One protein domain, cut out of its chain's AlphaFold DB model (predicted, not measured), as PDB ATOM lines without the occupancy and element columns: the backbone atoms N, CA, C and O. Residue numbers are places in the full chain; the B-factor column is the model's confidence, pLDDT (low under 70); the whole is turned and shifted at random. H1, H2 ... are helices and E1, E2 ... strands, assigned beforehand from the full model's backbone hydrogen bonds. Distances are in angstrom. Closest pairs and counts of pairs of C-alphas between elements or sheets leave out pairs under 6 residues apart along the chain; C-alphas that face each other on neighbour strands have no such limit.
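AT A GLANCE: This is residues 7 to 114 of the 248 residues of the protein "MCE family protein" of Proteobacteria bacterium (UniProt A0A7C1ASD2). One five-stranded sheet is curled like part of a barrel, left open between its edge strands E3 and E4, with the small helix H1 packed on it and the end of the longer helix H2 grazing it. The tip of the hairpin of E4 and E5 sticks out at residues 77 to 82, and a long unnamed stretch, residues 90 to 114, loops away from E5 and comes back beside E4. The printed part has 108 residues, with named elements in the order E1, E2, E3, H1, H2, E4, E5; the mixed sheet runs E3, E2, E1, E5, E4, and the class is mixed, helices and strands. It is compact, with a radius of gyration of the C-alphas of 14.3 A and spans of 40 by 38 by 28 A.

IN THESE COORDINATES: E1, residues 7 to 10, starts with C-alpha 7 at (42.103, -23.878, 29.800). E2, residues 13 to 23, is 27.5 A long and bends by 56 degrees at residue 19. E3 is residues 35 to 41, 19.1 A. H1 is residues 43 to 46, 5.4 A, and H2 is residues 55 to 67, 18.5 A. E4, residues 70 to 77, is 20.5 A long and bends by 53 degrees at residue 74. E5, residues 82 to 89, is 22.5 A long and ends with C-alpha 89 at (46.624, -37.612, 19.199).

HOW THE PARTS SIT: E1, E2 and E3 form a meander, each strand the antiparallel neighbour of the one before. In the hairpin of E1 and E2, N 8 and O 16 are 2.9 A apart; in that of E2 and E3, N 36 and O 22 are 2.7 A apart. E1 and E5 are parallel at 25 degrees, with N 9 and O 85 at 2.8 A. The hairpin of E5 and E4 is antiparallel, with N 71 and O 88 at 2.8 A. Residues 72 to 73 of E4 also pair, parallel, with residues 111 to 112. E3 and E4 are apart. H1 is on the sheet, with 12 pairs of C-alphas within 10 A; the closest C-alphas of E2 and H1, Met 15 and Ser 45, are 5.3 A apart. H2 only grazes the sheet, with residues 62 to 67, and is near E4. H1 and H2 only just touch, with 3 pairs of C-alphas within 8 A, through residues 58 to 62 of H2; the closest are Pro 43 and Leu 58, 7.4 A. In H2 every O i to N i+4 pair is within hydrogen-bond range; H1 is too short for one, and its 1 O i to N i+3 pair is within range.

THE WHOLE: The C-alphas of Asp 52 and Ile 79 are farthest apart, 40.5 A. The printed part has no cut. The link from E2 to E3, 11 residues, is long. Mean pLDDT of the printed part is 87.7; residues 48 to 52 are under 70.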
ATOM      1  N   ALA A   7      41.227 -22.749  29.528       95.06
ATOM      2  CA  ALA A   7      42.103 -23.878  29.800       95.06
ATOM      3  C   ALA A   7      42.573 -24.542  28.498       95.06
ATOM      4  O   ALA A   7      41.807 -24.696  27.543       95.06
ATOM      5  N   VAL A   8      43.826 -24.986  28.504       95.00
ATOM      6  CA  VAL A   8      44.339 -25.954  27.534       95.00
ATOM      7  C   VAL A   8      44.394 -27.294  28.238       95.00
ATOM      8  O   VAL A   8      44.989 -27.399  29.316       95.00
ATOM      9  N   LYS A   9      43.742 -28.302  27.669       93.31
ATOM     10  CA  LYS A   9      43.643 -29.635  28.253       93.31
ATOM     11  C   LYS A   9      44.193 -30.680  27.301       93.31
ATOM     12  O   LYS A   9      44.072 -30.550  26.092       93.31
ATOM     13  N   MET A  10      44.746 -31.742  27.864       90.38
ATOM     14  CA  MET A  10      45.096 -32.959  27.147       90.38
ATOM     15  C   MET A  10      44.442 -34.126  27.868       90.38
ATOM     16  O   MET A  10      44.674 -34.329  29.060       90.38
ATOM     17  N   ARG A  11      43.591 -34.880  27.161       85.69
ATOM     18  CA  ARG A  11      42.837 -36.009  27.746       85.69
ATOM     19  C   ARG A  11      42.094 -35.625  29.042       85.69
ATOM     20  O   ARG A  11      42.017 -36.411  29.979       85.69
ATOM     21  N   GLY A  12      41.570 -34.399  29.103       86.81
ATOM     22  CA  GLY A  12      40.831 -33.872  30.257       86.81
ATOM     23  C   GLY A  12      41.678 -33.252  31.376       86.81
ATOM     24  O   GLY A  12      41.113 -32.571  32.229       86.81
ATOM     25  N   VAL A  13      43.006 -33.403  31.355       90.25
ATOM     26  CA  VAL A  13      43.915 -32.795  32.342       90.25
ATOM     27  C   VAL A  13      44.367 -31.425  31.852       90.25
ATOM     28  O   VAL A  13      44.801 -31.288  30.709       90.25
ATOM     29  N   THR A  14      44.270 -30.403  32.702       93.00
ATOM     30  CA  THR A  14      44.743 -29.051  32.375       93.00
ATOM     31  C   THR A  14      46.264 -29.031  32.304       93.00
ATOM     32  O   THR A  14      46.932 -29.287  33.297       93.00
ATOM     33  N   MET A  15      46.791 -28.687  31.131       92.31
ATOM     34  CA  MET A  15      48.226 -28.553  30.867       92.31
ATOM     35  C   MET A  15      48.653 -27.090  30.727       92.31
ATOM     36  O   MET A  15      49.839 -26.791  30.652       92.31
ATOM     37  N   GLY A  16      47.700 -26.161  30.628       93.88
ATOM     38  CA  GLY A  16      48.015 -24.796  30.249       93.88
ATOM     39  C   GLY A  16      46.824 -23.852  30.214       93.88
ATOM     40  O   GLY A  16      45.709 -24.194  30.607       93.88
ATOM     41  N   SER A  17      47.073 -22.645  29.710       95.94
ATOM     42  CA  SER A  17      46.044 -21.616  29.534       95.94
ATOM     43  C   SER A  17      46.324 -20.752  28.311       95.94
ATOM     44  O   SER A  17      47.482 -20.465  27.990       95.94
ATOM     45  N   VAL A  18      45.261 -20.317  27.640       96.81
ATOM     46  CA  VAL A  18      45.330 -19.373  26.522       96.81
ATOM     47  C   VAL A  18      45.839 -18.024  27.025       96.81
ATOM     48  O   VAL A  18      45.366 -17.504  28.033       96.81
ATOM     49  N   LYS A  19      46.814 -17.451  26.319       97.00
ATOM     50  CA  LYS A  19      47.461 -16.174  26.654       97.00
ATOM     51  C   LYS A  19      47.117 -15.058  25.686       97.00
ATOM     52  O   LYS A  19      47.095 -13.902  26.094       97.00
ATOM     53  N   LYS A  20      46.864 -15.381  24.418       96.50
ATOM     54  CA  LYS A  20      46.554 -14.387  23.389       96.50
ATOM     55  C   LYS A  20      45.680 -15.002  22.299       96.50
ATOM     56  O   LYS A  20      45.914 -16.145  21.913       96.50
ATOM     57  N   ILE A  21      44.721 -14.227  21.799       95.88
ATOM     58  CA  ILE A  21      43.893 -14.547  20.630       95.88
ATOM     59  C   ILE A  21      43.878 -13.304  19.738       95.88
ATOM     60  O   ILE A  21      43.543 -12.227  20.229       95.88
ATOM     61  N   ARG A  22      44.285 -13.441  18.472       95.00
ATOM     62  CA  ARG A  22      44.326 -12.373  17.451       95.00
ATOM     63  C   ARG A  22      44.141 -12.970  16.062       95.00
ATOM     64  O   ARG A  22      44.075 -14.191  15.935       95.00
ATOM     65  N   PHE A  23      44.107 -12.150  15.021       94.38
ATOM     66  CA  PHE A  23      44.340 -12.651  13.672       94.38
ATOM     67  C   PHE A  23      45.837 -12.781  13.372       94.38
ATOM     68  O   PHE A  23      46.664 -12.081  13.952       94.38
ATOM     69  N   VAL A  24      46.201 -13.706  12.485       94.31
ATOM     70  CA  VAL A  24      47.609 -14.002  12.171       94.31
ATOM     71  C   VAL A  24      48.320 -12.834  11.481       94.31
ATOM     72  O   VAL A  24      49.481 -12.591  11.798       94.31
ATOM     73  N   TYR A  25      47.614 -12.054  10.657       93.44
ATOM     74  CA  TYR A  25      48.143 -10.846  10.007       93.44
ATOM     75  C   TYR A  25      48.508  -9.720  10.996       93.44
ATOM     76  O   TYR A  25      49.207  -8.777  10.645       93.44
ATOM     77  N   GLU A  26      48.043  -9.787  12.253       93.88
ATOM     78  CA  GLU A  26      48.482  -8.860  13.308       93.88
ATOM     79  C   GLU A  26      49.849  -9.254  13.899       93.88
ATOM     80  O   GLU A  26      50.493  -8.445  14.565       93.88
ATOM     81  N   GLU A  27      50.286 -10.505  13.713       93.81
ATOM     82  CA  GLU A  27      51.508 -11.060  14.314       93.81
ATOM     83  C   GLU A  27      52.597 -11.386  13.280       93.81
ATOM     84  O   GLU A  27      53.784 -11.422  13.637       93.81
ATOM     85  N   TYR A  28      52.207 -11.623  12.028       95.06
ATOM     86  CA  TYR A  28      53.066 -11.987  10.904       95.06
ATOM     87  C   TYR A  28      52.647 -11.220   9.647       95.06
ATOM     88  O   TYR A  28      51.485 -10.857   9.502       95.06
ATOM     89  N   ASP A  29      53.596 -11.004   8.739       94.56
ATOM     90  CA  ASP A  29      53.339 -10.404   7.429       94.56
ATOM     91  C   ASP A  29      52.756 -11.473   6.491       94.56
ATOM     92  O   ASP A  29      53.488 -12.293   5.941       94.56
ATOM     93  N   THR A  30      51.426 -11.555   6.431       93.56
ATOM     94  CA  THR A  30      50.672 -12.538   5.639       93.56
ATOM     95  C   THR A  30      49.272 -12.009   5.333       93.56
ATOM     96  O   THR A  30      48.659 -11.337   6.165       93.56
ATOM     97  N   ASP A  31      48.731 -12.373   4.171       92.69
ATOM     98  CA  ASP A  31      47.347 -12.069   3.783       92.69
ATOM     99  C   ASP A  31      46.340 -13.116   4.309       92.69
ATOM    100  O   ASP A  31      45.124 -13.010   4.112       92.69
ATOM    101  N   LEU A  32      46.823 -14.164   4.983       91.38
ATOM    102  CA  LEU A  32      45.979 -15.238   5.498       91.38
ATOM    103  C   LEU A  32      45.139 -14.756   6.692       91.38
ATOM    104  O   LEU A  32      45.631 -14.173   7.653       91.38
ATOM    105  N   SER A  33      43.838 -15.050   6.675       91.31
ATOM    106  CA  SER A  33      42.883 -14.639   7.722       91.31
ATOM    107  C   SER A  33      42.689 -15.693   8.819       91.31
ATOM    108  O   SER A  33      41.571 -15.953   9.265       91.31
ATOM    109  N   TYR A  34      43.766 -16.346   9.255       91.94
ATOM    110  CA  TYR A  34      43.675 -17.341  10.325       91.94
ATOM    111  C   TYR A  34      43.593 -16.701  11.710       91.94
ATOM    112  O   TYR A  34      44.199 -15.664  11.978       91.94
ATOM    113  N   VAL A  35      42.872 -17.361  12.621       92.81
ATOM    114  CA  VAL A  35      42.881 -17.002  14.042       92.81
ATOM    115  C   VAL A  35      44.157 -17.549  14.676       92.81
ATOM    116  O   VAL A  35      44.371 -18.760  14.743       92.81
ATOM    117  N   TYR A  36      44.997 -16.645  15.162       93.88
ATOM    118  CA  TYR A  36      46.198 -16.937  15.925       93.88
ATOM    119  C   TYR A  36      45.860 -17.103  17.408       93.88
ATOM    120  O   TYR A  36      45.286 -16.211  18.039       93.88
ATOM    121  N   VAL A  37      46.265 -18.236  17.985       95.69
ATOM    122  CA  VAL A  37      46.100 -18.516  19.414       95.69
ATOM    123  C   VAL A  37      47.449 -18.860  20.030       95.69
ATOM    124  O   VAL A  37      48.074 -19.856  19.670       95.69
ATOM    125  N   LEU A  38      47.876 -18.053  21.000       95.62
ATOM    126  CA  LEU A  38      49.036 -18.330  21.839       95.62
ATOM    127  C   LEU A  38      48.562 -18.853  23.187       95.62
ATOM    128  O   LEU A  38      47.693 -18.252  23.823       95.62
ATOM    129  N   PHE A  39      49.179 -19.922  23.668       95.19
ATOM    130  CA  PHE A  39      48.915 -20.474  24.989       95.19
ATOM    131  C   PHE A  39      50.222 -20.835  25.690       95.19
ATOM    132  O   PHE A  39      51.245 -21.067  25.051       95.19
ATOM    133  N   SER A  40      50.192 -20.861  27.020       92.81
ATOM    134  CA  SER A  40      51.294 -21.383  27.827       92.81
ATOM    135  C   SER A  40      51.028 -22.840  28.168       92.81
ATOM    136  O   SER A  40      49.884 -23.179  28.476       92.81
ATOM    137  N   CYS A  41      52.075 -23.653  28.232       88.62
ATOM    138  CA  CYS A  41      52.001 -25.019  28.726       88.62
ATOM    139  C   CYS A  41      52.951 -25.217  29.907       88.62
ATOM    140  O   CYS A  41      54.050 -24.666  29.907       88.62
ATOM    141  N   ASP A  42      52.535 -26.020  30.880       85.31
ATOM    142  CA  ASP A  42      53.414 -26.563  31.907       85.31
ATOM    143  C   ASP A  42      54.327 -27.635  31.276       85.31
ATOM    144  O   ASP A  42      53.809 -28.619  30.730       85.31
ATOM    145  N   PRO A  43      55.665 -27.475  31.332       78.94
ATOM    146  CA  PRO A  43      56.623 -28.463  30.843       78.94
ATOM    147  C   PRO A  43      56.365 -29.881  31.365       78.94
ATOM    148  O   PRO A  43      56.454 -30.850  30.607       78.94
ATOM    149  N   GLN A  44      55.986 -30.033  32.637       78.88
ATOM    150  CA  GLN A  44      55.752 -31.356  33.225       78.88
ATOM    151  C   GLN A  44      54.555 -32.062  32.576       78.88
ATOM    152  O   GLN A  44      54.566 -33.279  32.390       78.88
ATOM    153  N   SER A  45      53.550 -31.292  32.152       78.25
ATOM    154  CA  SER A  45      52.341 -31.816  31.511       78.25
ATOM    155  C   SER A  45      52.573 -32.313  30.077       78.25
ATOM    156  O   SER A  45      51.776 -33.102  29.575       78.25
ATOM    157  N   ILE A  46      53.663 -31.896  29.422       75.75
ATOM    158  CA  ILE A  46      54.052 -32.343  28.068       75.75
ATOM    159  C   ILE A  46      55.142 -33.418  28.079       75.75
ATOM    160  O   ILE A  46      55.703 -33.745  27.035       75.75
ATOM    161  N   GLY A  47      55.421 -34.004  29.246       70.50
ATOM    162  CA  GLY A  47      56.366 -35.110  29.377       70.50
ATOM    163  C   GLY A  47      57.815 -34.685  29.611       70.50
ATOM    164  O   GLY A  47      58.710 -35.522  29.469       70.50
ATOM    165  N   ALA A  48      58.066 -33.429  30.009       67.94
ATOM    166  CA  ALA A  48      59.376 -33.026  30.511       67.94
ATOM    167  C   ALA A  48      59.729 -33.869  31.744       67.94
ATOM    168  O   ALA A  48      59.119 -33.747  32.806       67.94
ATOM    169  N   ARG A  49      60.729 -34.748  31.608       66.38
ATOM    170  CA  ARG A  49      61.198 -35.621  32.702       66.38
ATOM    171  C   ARG A  49      61.995 -34.862  33.767       66.38
ATOM    172  O   ARG A  49      62.239 -35.407  34.840       66.38
ATOM    173  N   ARG A  50      62.424 -33.634  33.464       65.44
ATOM    174  CA  ARG A  50      63.192 -32.759  34.351       65.44
ATOM    175  C   ARG A  50      62.659 -31.329  34.266       65.44
ATOM    176  O   ARG A  50      62.207 -30.905  33.208       65.44
ATOM    177  N   SER A  51      62.719 -30.598  35.374       63.22
ATOM    178  CA  SER A  51      62.252 -29.209  35.488       63.22
ATOM    179  C   SER A  51      63.256 -28.163  34.982       63.22
ATOM    180  O   SER A  51      62.922 -26.983  34.954       63.22
ATOM    181  N   ASP A  52      64.465 -28.574  34.591       68.81
ATOM    182  CA  ASP A  52      65.572 -27.716  34.141       68.81
ATOM    183  C   ASP A  52      65.761 -27.691  32.613       68.81
ATOM    184  O   ASP A  52      66.817 -27.286  32.134       68.81
ATOM    185  N   GLN A  53      64.754 -28.117  31.843       71.88
ATOM    186  CA  GLN A  53      64.839 -28.118  30.382       71.88
ATOM    187  C   GLN A  53      64.973 -26.705  29.808       71.88
ATOM    188  O   GLN A  53      64.269 -25.768  30.196       71.88
ATOM    189  N   THR A  54      65.857 -26.578  28.826       81.19
ATOM    190  CA  THR A  54      66.057 -25.357  28.046       81.19
ATOM    191  C   THR A  54      64.872 -25.100  27.104       81.19
ATOM    192  O   THR A  54      64.162 -26.038  26.714       81.19
ATOM    193  N   PRO A  55      64.637 -23.843  26.682       79.38
ATOM    194  CA  PRO A  55      63.606 -23.531  25.694       79.38
ATOM    195  C   PRO A  55      63.730 -24.362  24.410       79.38
ATOM    196  O   PRO A  55      62.720 -24.785  23.853       79.38
ATOM    197  N   GLU A  56      64.952 -24.628  23.952       83.62
ATOM    198  CA  GLU A  56      65.259 -25.403  22.748       83.62
ATOM    199  C   GLU A  56      64.829 -26.872  22.881       83.62
ATOM    200  O   GLU A  56      64.185 -27.403  21.975       83.62
ATOM    201  N   GLU A  57      65.088 -27.506  24.026       83.69
ATOM    202  CA  GLU A  57      64.643 -28.879  24.313       83.69
ATOM    203  C   GLU A  57      63.113 -28.988  24.362       83.69
ATOM    204  O   GLU A  57      62.531 -29.963  23.876       83.69
ATOM    205  N   LEU A  58      62.439 -27.965  24.895       79.31
ATOM    206  CA  LEU A  58      60.977 -27.895  24.891       79.31
ATOM    207  C   LEU A  58      60.427 -27.741  23.471       79.31
ATOM    208  O   LEU A  58      59.440 -28.396  23.126       79.31
ATOM    209  N   ARG A  59      61.073 -26.925  22.621       84.31
ATOM    210  CA  ARG A  59      60.688 -26.815  21.202       84.31
ATOM    211  C   ARG A  59      60.778 -28.170  20.507       84.31
ATOM    212  O   ARG A  59      59.855 -28.539  19.786       84.31
ATOM    213  N   GLU A  60      61.861 -28.905  20.740       87.12
ATOM    214  CA  GLU A  60      62.066 -30.218  20.130       87.12
ATOM    215  C   GLU A  60      61.052 -31.249  20.639       87.12
ATOM    216  O   GLU A  60      60.473 -31.997  19.853       87.12
ATOM    217  N   THR A  61      60.731 -31.214  21.932       86.81
ATOM    218  CA  THR A  61      59.677 -32.056  22.516       86.81
ATOM    219  C   THR A  61      58.328 -31.806  21.836       86.81
ATOM    220  O   THR A  61      57.658 -32.747  21.413       86.81
ATOM    221  N   VAL A  62      57.932 -30.541  21.647       87.44
ATOM    222  CA  VAL A  62      56.670 -30.203  20.964       87.44
ATOM    223  C   VAL A  62      56.676 -30.654  19.499       87.44
ATOM    224  O   VAL A  62      55.656 -31.157  19.014       87.44
ATOM    225  N   LYS A  63      57.808 -30.531  18.793       88.19
ATOM    226  CA  LYS A  63      57.953 -31.054  17.424       88.19
ATOM    227  C   LYS A  63      57.746 -32.567  17.381       88.19
ATOM    228  O   LYS A  63      56.968 -33.041  16.556       88.19
ATOM    229  N   GLN A  64      58.362 -33.311  18.298       89.00
ATOM    230  CA  GLN A  64      58.193 -34.763  18.398       89.00
ATOM    231  C   GLN A  64      56.738 -35.153  18.678       89.00
ATOM    232  O   GLN A  64      56.201 -36.030  18.006       89.00
ATOM    233  N   LEU A  65      56.063 -34.468  19.606       89.44
ATOM    234  CA  LEU A  65      54.645 -34.712  19.888       89.44
ATOM    235  C   LEU A  65      53.764 -34.423  18.664       89.44
ATOM    236  O   LEU A  65      52.844 -35.182  18.356       89.44
ATOM    237  N   THR A  66      54.064 -33.357  17.924       89.75
ATOM    238  CA  THR A  66      53.339 -32.997  16.695       89.75
ATOM    239  C   THR A  66      53.549 -34.035  15.589       89.75
ATOM    240  O   THR A  66      52.585 -34.398  14.906       89.75
ATOM    241  N   ALA A  67      54.770 -34.568  15.459       89.62
ATOM    242  CA  ALA A  67      55.110 -35.656  14.541       89.62
ATOM    243  C   ALA A  67      54.424 -36.981  14.921       89.62
ATOM    244  O   ALA A  67      53.993 -37.729  14.047       89.62
ATOM    245  N   GLN A  68      54.231 -37.234  16.218       90.56
ATOM    246  CA  GLN A  68      53.417 -38.342  16.739       90.56
ATOM    247  C   GLN A  68      51.902 -38.123  16.561       90.56
ATOM    248  O   GLN A  68      51.104 -38.954  16.987       90.56
ATOM    249  N   GLY A  69      51.495 -37.015  15.935       90.88
ATOM    250  CA  GLY A  69      50.106 -36.743  15.580       90.88
ATOM    251  C   GLY A  69      49.330 -35.918  16.603       90.88
ATOM    252  O   GLY A  69      48.099 -35.890  16.543       90.88
ATOM    253  N   MET A  70      50.005 -35.224  17.525       91.81
ATOM    254  CA  MET A  70      49.345 -34.257  18.404       91.81
ATOM    255  C   MET A  70      48.708 -33.134  17.577       91.81
ATOM    256  O   MET A  70      49.358 -32.514  16.729       91.81
ATOM    257  N   ARG A  71      47.428 -32.866  17.826       93.19
ATOM    258  CA  ARG A  71      46.645 -31.782  17.226       93.19
ATOM    259  C   ARG A  71      45.805 -31.100  18.293       93.19
ATOM    260  O   ARG A  71      45.391 -31.731  19.266       93.19
ATOM    261  N   LEU A  72      45.541 -29.815  18.084       93.25
ATOM    262  CA  LEU A  72      44.663 -29.026  18.941       93.25
ATOM    263  C   LEU A  72      43.312 -28.836  18.268       93.25
ATOM    264  O   LEU A  72      43.228 -28.594  17.070       93.25
ATOM    265  N   SER A  73      42.244 -28.909  19.042       92.31
ATOM    266  CA  SER A  73      40.907 -28.585  18.563       92.31
ATOM    267  C   SER A  73      40.194 -27.712  19.575       92.31
ATOM    268  O   SER A  73      40.469 -27.777  20.774       92.31
ATOM    269  N   LEU A  74      39.285 -26.878  19.084       91.56
ATOM    270  CA  LEU A  74      38.381 -26.147  19.951       91.56
ATOM    271  C   LEU A  74      37.283 -27.109  20.411       91.56
ATOM    272  O   LEU A  74      36.574 -27.684  19.581       91.56
ATOM    273  N   ASP A  75      37.160 -27.285  21.724       89.19
ATOM    274  CA  ASP A  75      36.099 -28.085  22.332       89.19
ATOM    275  C   ASP A  75      35.208 -27.184  23.187       89.19
ATOM    276  O   ASP A  75      35.699 -26.319  23.912       89.19
ATOM    277  N   VAL A  76      33.894 -27.355  23.078       85.50
ATOM    278  CA  VAL A  76      32.911 -26.527  23.785       85.50
ATOM    279  C   VAL A  76      32.447 -27.295  25.016       85.50
ATOM    280  O   VAL A  76      31.937 -28.407  24.900       85.50
ATOM    281  N   GLN A  77      32.641 -26.723  26.205       80.12
ATOM    282  CA  GLN A  77      32.254 -27.335  27.474       80.12
ATOM    283  C   GLN A  77      30.955 -26.734  28.012       80.12
ATOM    284  O   GLN A  77      30.820 -25.519  28.152       80.12
ATOM    285  N   GLY A  78      30.034 -27.620  28.396       74.25
ATOM    286  CA  GLY A  78      28.779 -27.251  29.048       74.25
ATOM    287  C   GLY A  78      27.793 -26.515  28.137       74.25
ATOM    288  O   GLY A  78      28.021 -26.310  26.948       74.25
ATOM    289  N   ILE A  79      26.667 -26.114  28.727       76.31
ATOM    290  CA  ILE A  79      25.575 -25.421  28.024       76.31
ATOM    291  C   ILE A  79      25.849 -23.928  27.797       76.31
ATOM    292  O   ILE A  79      25.186 -23.301  26.981       76.31
ATOM    293  N   THR A  80      26.827 -23.351  28.503       76.56
ATOM    294  CA  THR A  80      27.188 -21.928  28.406       76.56
ATOM    295  C   THR A  80      27.980 -21.595  27.142       76.56
ATOM    296  O   THR A  80      28.242 -20.425  26.877       76.56
ATOM    297  N   GLY A  81      28.391 -22.602  26.363       75.69
ATOM    298  CA  GLY A  81      29.146 -22.399  25.125       75.69
ATOM    299  C   GLY A  81      30.607 -21.984  25.344       75.69
ATOM    300  O   GLY A  81      31.268 -21.521  24.409       75.69
ATOM    301  N   THR A  82      31.123 -22.129  26.567       86.19
ATOM    302  CA  THR A  82      32.513 -21.800  26.897       86.19
ATOM    303  C   THR A  82      33.447 -22.798  26.225       86.19
ATOM    304  O   THR A  82      33.294 -24.007  26.386       86.19
ATOM    305  N   ALA A  83      34.427 -22.307  25.474       90.75
ATOM    306  CA  ALA A  83      35.348 -23.159  24.741       90.75
ATOM    307  C   ALA A  83      36.708 -23.278  25.435       90.75
ATOM    308  O   ALA A  83      37.202 -22.347  26.079       90.75
ATOM    309  N   ILE A  84      37.322 -24.439  25.249       93.69
ATOM    310  CA  ILE A  84      38.682 -24.770  25.663       93.69
ATOM    311  C   ILE A  84      39.500 -25.204  24.446       93.69
ATOM    312  O   ILE A  84      38.948 -25.543  23.395       93.69
ATOM    313  N   LEU A  85      40.821 -25.238  24.607       94.50
ATOM    314  CA  LEU A  85      41.686 -25.957  23.677       94.50
ATOM    315  C   LEU A  85      41.890 -27.383  24.183       94.50
ATOM    316  O   LEU A  85      42.350 -27.579  25.307       94.50
ATOM    317  N   ASP A  86      41.567 -28.366  23.351       93.94
ATOM    318  CA  ASP A  86      41.731 -29.787  23.649       93.94
ATOM    319  C   ASP A  86      42.795 -30.400  22.732       93.94
ATOM    320  O   ASP A  86      42.673 -30.377  21.502       93.94
ATOM    321  N   ALA A  87      43.851 -30.930  23.344       92.75
ATOM    322  CA  ALA A  87      44.958 -31.610  22.692       92.75
ATOM    323  C   ALA A  87      44.678 -33.114  22.603       92.75
ATOM    324  O   ALA A  87      44.430 -33.791  23.607       92.75
ATOM    325  N   GLN A  88      44.755 -33.648  21.388       91.25
ATOM    326  CA  GLN A  88      44.516 -35.058  21.095       91.25
ATOM    327  C   GLN A  88      45.546 -35.598  20.110       91.25
ATOM    328  O   GLN A  88      46.135 -34.846  19.337       91.25
ATOM    329  N   PHE A  89      45.739 -36.916  20.126       91.31
ATOM    330  CA  PHE A  89      46.624 -37.612  19.199       91.31
ATOM    331  C   PHE A  89      45.805 -38.327  18.139       91.31
ATOM    332  O   PHE A  89      44.816 -38.995  18.445       91.31
ATOM    333  N   TYR A  90      46.248 -38.187  16.902       90.81
ATOM    334  CA  TYR A  90      45.666 -38.825  15.737       90.81
ATOM    335  C   TYR A  90      46.751 -39.570  14.969       90.81
ATOM    336  O   TYR A  90      47.936 -39.321  15.161       90.81
ATOM    337  N   GLU A  91      46.349 -40.475  14.084       89.81
ATOM    338  CA  GLU A  91      47.289 -41.123  13.169       89.81
ATOM    339  C   GLU A  91      48.048 -40.062  12.346       89.81
ATOM    340  O   GLU A  91      47.412 -39.149  11.796       89.81
ATOM    341  N   PRO A  92      49.391 -40.138  12.263       85.19
ATOM    342  CA  PRO A  92      50.179 -39.218  11.452       85.19
ATOM    343  C   PRO A  92      49.687 -39.195  10.000       85.19
ATOM    344  O   PRO A  92      49.421 -40.236   9.408       85.19
ATOM    345  N   GLY A  93      49.535 -38.000   9.426       82.00
ATOM    346  CA  GLY A  93      49.042 -37.822   8.053       82.00
ATOM    347  C   GLY A  93      47.520 -37.903   7.875       82.00
ATOM    348  O   GLY A  93      47.035 -37.633   6.780       82.00
ATOM    349  N   LYS A  94      46.739 -38.196   8.928       86.12
ATOM    350  CA  LYS A  94      45.263 -38.229   8.856       86.12
ATOM    351  C   LYS A  94      44.636 -36.893   8.445       86.12
ATOM    352  O   LYS A  94      43.577 -36.873   7.822       86.12
ATOM    353  N   PHE A  95      45.259 -35.783   8.829       82.75
ATOM    354  CA  PHE A  95      44.806 -34.438   8.488       82.75
ATOM    355  C   PHE A  95      45.839 -33.759   7.602       82.75
ATOM    356  O   PHE A  95      47.032 -33.806   7.901       82.75
ATOM    357  N   GLN A  96      45.363 -33.109   6.541       81.44
ATOM    358  CA  GLN A  96      46.203 -32.284   5.682       81.44
ATOM    359  C   GLN A  96      46.799 -31.133   6.493       81.44
ATOM    360  O   GLN A  96      46.097 -30.513   7.293       81.44
ATOM    361  N   GLU A  97      48.082 -30.849   6.289       82.06
ATOM    362  CA  GLU A  97      48.761 -29.739   6.954       82.06
ATOM    363  C   GLU A  97      48.162 -28.389   6.543       82.06
ATOM    364  O   GLU A  97      47.824 -28.160   5.376       82.06
ATOM    365  N   LEU A  98      48.018 -27.491   7.520       84.44
ATOM    366  CA  LEU A  98      47.573 -26.128   7.272       84.44
ATOM    367  C   LEU A  98      48.686 -25.405   6.518       84.44
ATOM    368  O   LEU A  98      49.818 -25.347   6.997       84.44
ATOM    369  N   LYS A  99      48.360 -24.856   5.349       87.19
ATOM    370  CA  LYS A  99      49.309 -24.073   4.562       87.19
ATOM    371  C   LYS A  99      49.596 -22.765   5.293       87.19
ATOM    372  O   LYS A  99      48.675 -21.989   5.524       87.19
ATOM    373  N   ILE A 100      50.854 -22.547   5.648       91.75
ATOM    374  CA  ILE A 100      51.346 -21.311   6.258       91.75
ATOM    375  C   ILE A 100      52.456 -20.747   5.371       91.75
ATOM    376  O   ILE A 100      53.218 -21.515   4.782       91.75
ATOM    377  N   ASP A 101      52.532 -19.427   5.260       93.75
ATOM    378  CA  ASP A 101      53.546 -18.697   4.485       93.75
ATOM    379  C   ASP A 101      54.501 -17.882   5.376       93.75
ATOM    380  O   ASP A 101      55.356 -17.156   4.877       93.75
ATOM    381  N   TRP A 102      54.405 -18.055   6.698       93.88
ATOM    382  CA  TRP A 102      55.257 -17.408   7.693       93.88
ATOM    383  C   TRP A 102      56.048 -18.435   8.518       93.88
ATOM    384  O   TRP A 102      55.650 -19.596   8.642       93.88
ATOM    385  N   ASP A 103      57.143 -17.990   9.145       92.69
ATOM    386  CA  ASP A 103      57.907 -18.789  10.114       92.69
ATOM    387  C   ASP A 103      57.390 -18.556  11.552       92.69
ATOM    388  O   ASP A 103      57.432 -17.420  12.045       92.69
ATOM    389  N   PRO A 104      56.857 -19.576  12.254       92.12
ATOM    390  CA  PRO A 104      56.305 -19.399  13.594       92.12
ATOM    391  C   PRO A 104      57.359 -19.020  14.650       92.12
ATOM    392  O   PRO A 104      58.288 -19.771  14.935       92.12
ATOM    393  N   LYS A 105      57.137 -17.907  15.365       90.88
ATOM    394  CA  LYS A 105      57.995 -17.436  16.482       90.88
ATOM    395  C   LYS A 105      58.069 -18.422  17.665       90.88
ATOM    396  O   LYS A 105      59.017 -18.405  18.455       90.88
ATOM    397  N   HIS A 106      57.049 -19.265  17.819       90.19
ATOM    398  CA  HIS A 106      56.897 -20.250  18.892       90.19
ATOM    399  C   HIS A 106      56.635 -21.642  18.302       90.19
ATOM    400  O   HIS A 106      56.191 -21.723  17.157       90.19
ATOM    401  N   PRO A 107      56.850 -22.734  19.068       89.12
ATOM    402  CA  PRO A 107      56.459 -24.072  18.638       89.12
ATOM    403  C   PRO A 107      55.022 -24.104  18.122       89.12
ATOM    404  O   PRO A 107      54.089 -23.698  18.817       89.12
ATOM    405  N   TYR A 108      54.871 -24.572  16.889       90.69
ATOM    406  CA  TYR A 108      53.600 -24.594  16.191       90.69
ATOM    407  C   TYR A 108      52.955 -25.973  16.305       90.69
ATOM    408  O   TYR A 108      53.581 -26.991  16.019       90.69
ATOM    409  N   ILE A 109      51.686 -25.989  16.712       91.19
ATOM    410  CA  ILE A 109      50.846 -27.182  16.721       91.19
ATOM    411  C   ILE A 109      49.640 -26.872  15.851       91.19
ATOM    412  O   ILE A 109      48.895 -25.928  16.117       91.19
ATOM    413  N   GLN A 110      49.449 -27.682  14.817       88.06
ATOM    414  CA  GLN A 110      48.348 -27.504  13.889       88.06
ATOM    415  C   GLN A 110      46.997 -27.724  14.589       88.06
ATOM    416  O   GLN A 110      46.798 -28.713  15.309       88.06
ATOM    417  N   SER A 111      46.054 -26.818  14.328       90.88
ATOM    418  CA  SER A 111      44.667 -26.970  14.745       90.88
ATOM    419  C   SER A 111      43.858 -27.825  13.764       90.88
ATOM    420  O   SER A 111      44.153 -27.908  12.572       90.88
ATOM    421  N   ILE A 112      42.812 -28.462  14.276       90.44
ATOM    422  CA  ILE A 112      41.807 -29.183  13.493       90.44
ATOM    423  C   ILE A 112      40.407 -28.724  13.901       90.44
ATOM    424  O   ILE A 112      40.208 -28.193  14.999       90.44
ATOM    425  N   SER A 113      39.423 -28.979  13.036       84.31
ATOM    426  CA  SER A 113      38.017 -28.706  13.332       84.31
ATOM    427  C   SER A 113      37.584 -29.351  14.653       84.31
ATOM    428  O   SER A 113      37.886 -30.516  14.941       84.31
ATOM    429  N   GLY A 114      36.840 -28.587  15.458       78.56
ATOM    430  CA  GLY A 114      36.242 -29.061  16.707       78.56
ATOM    431  C   GLY A 114      35.286 -30.239  16.491       78.56
ATOM    432  O   GLY A 114      34.828 -30.501  15.377       78.56
TER     433      GLY A 114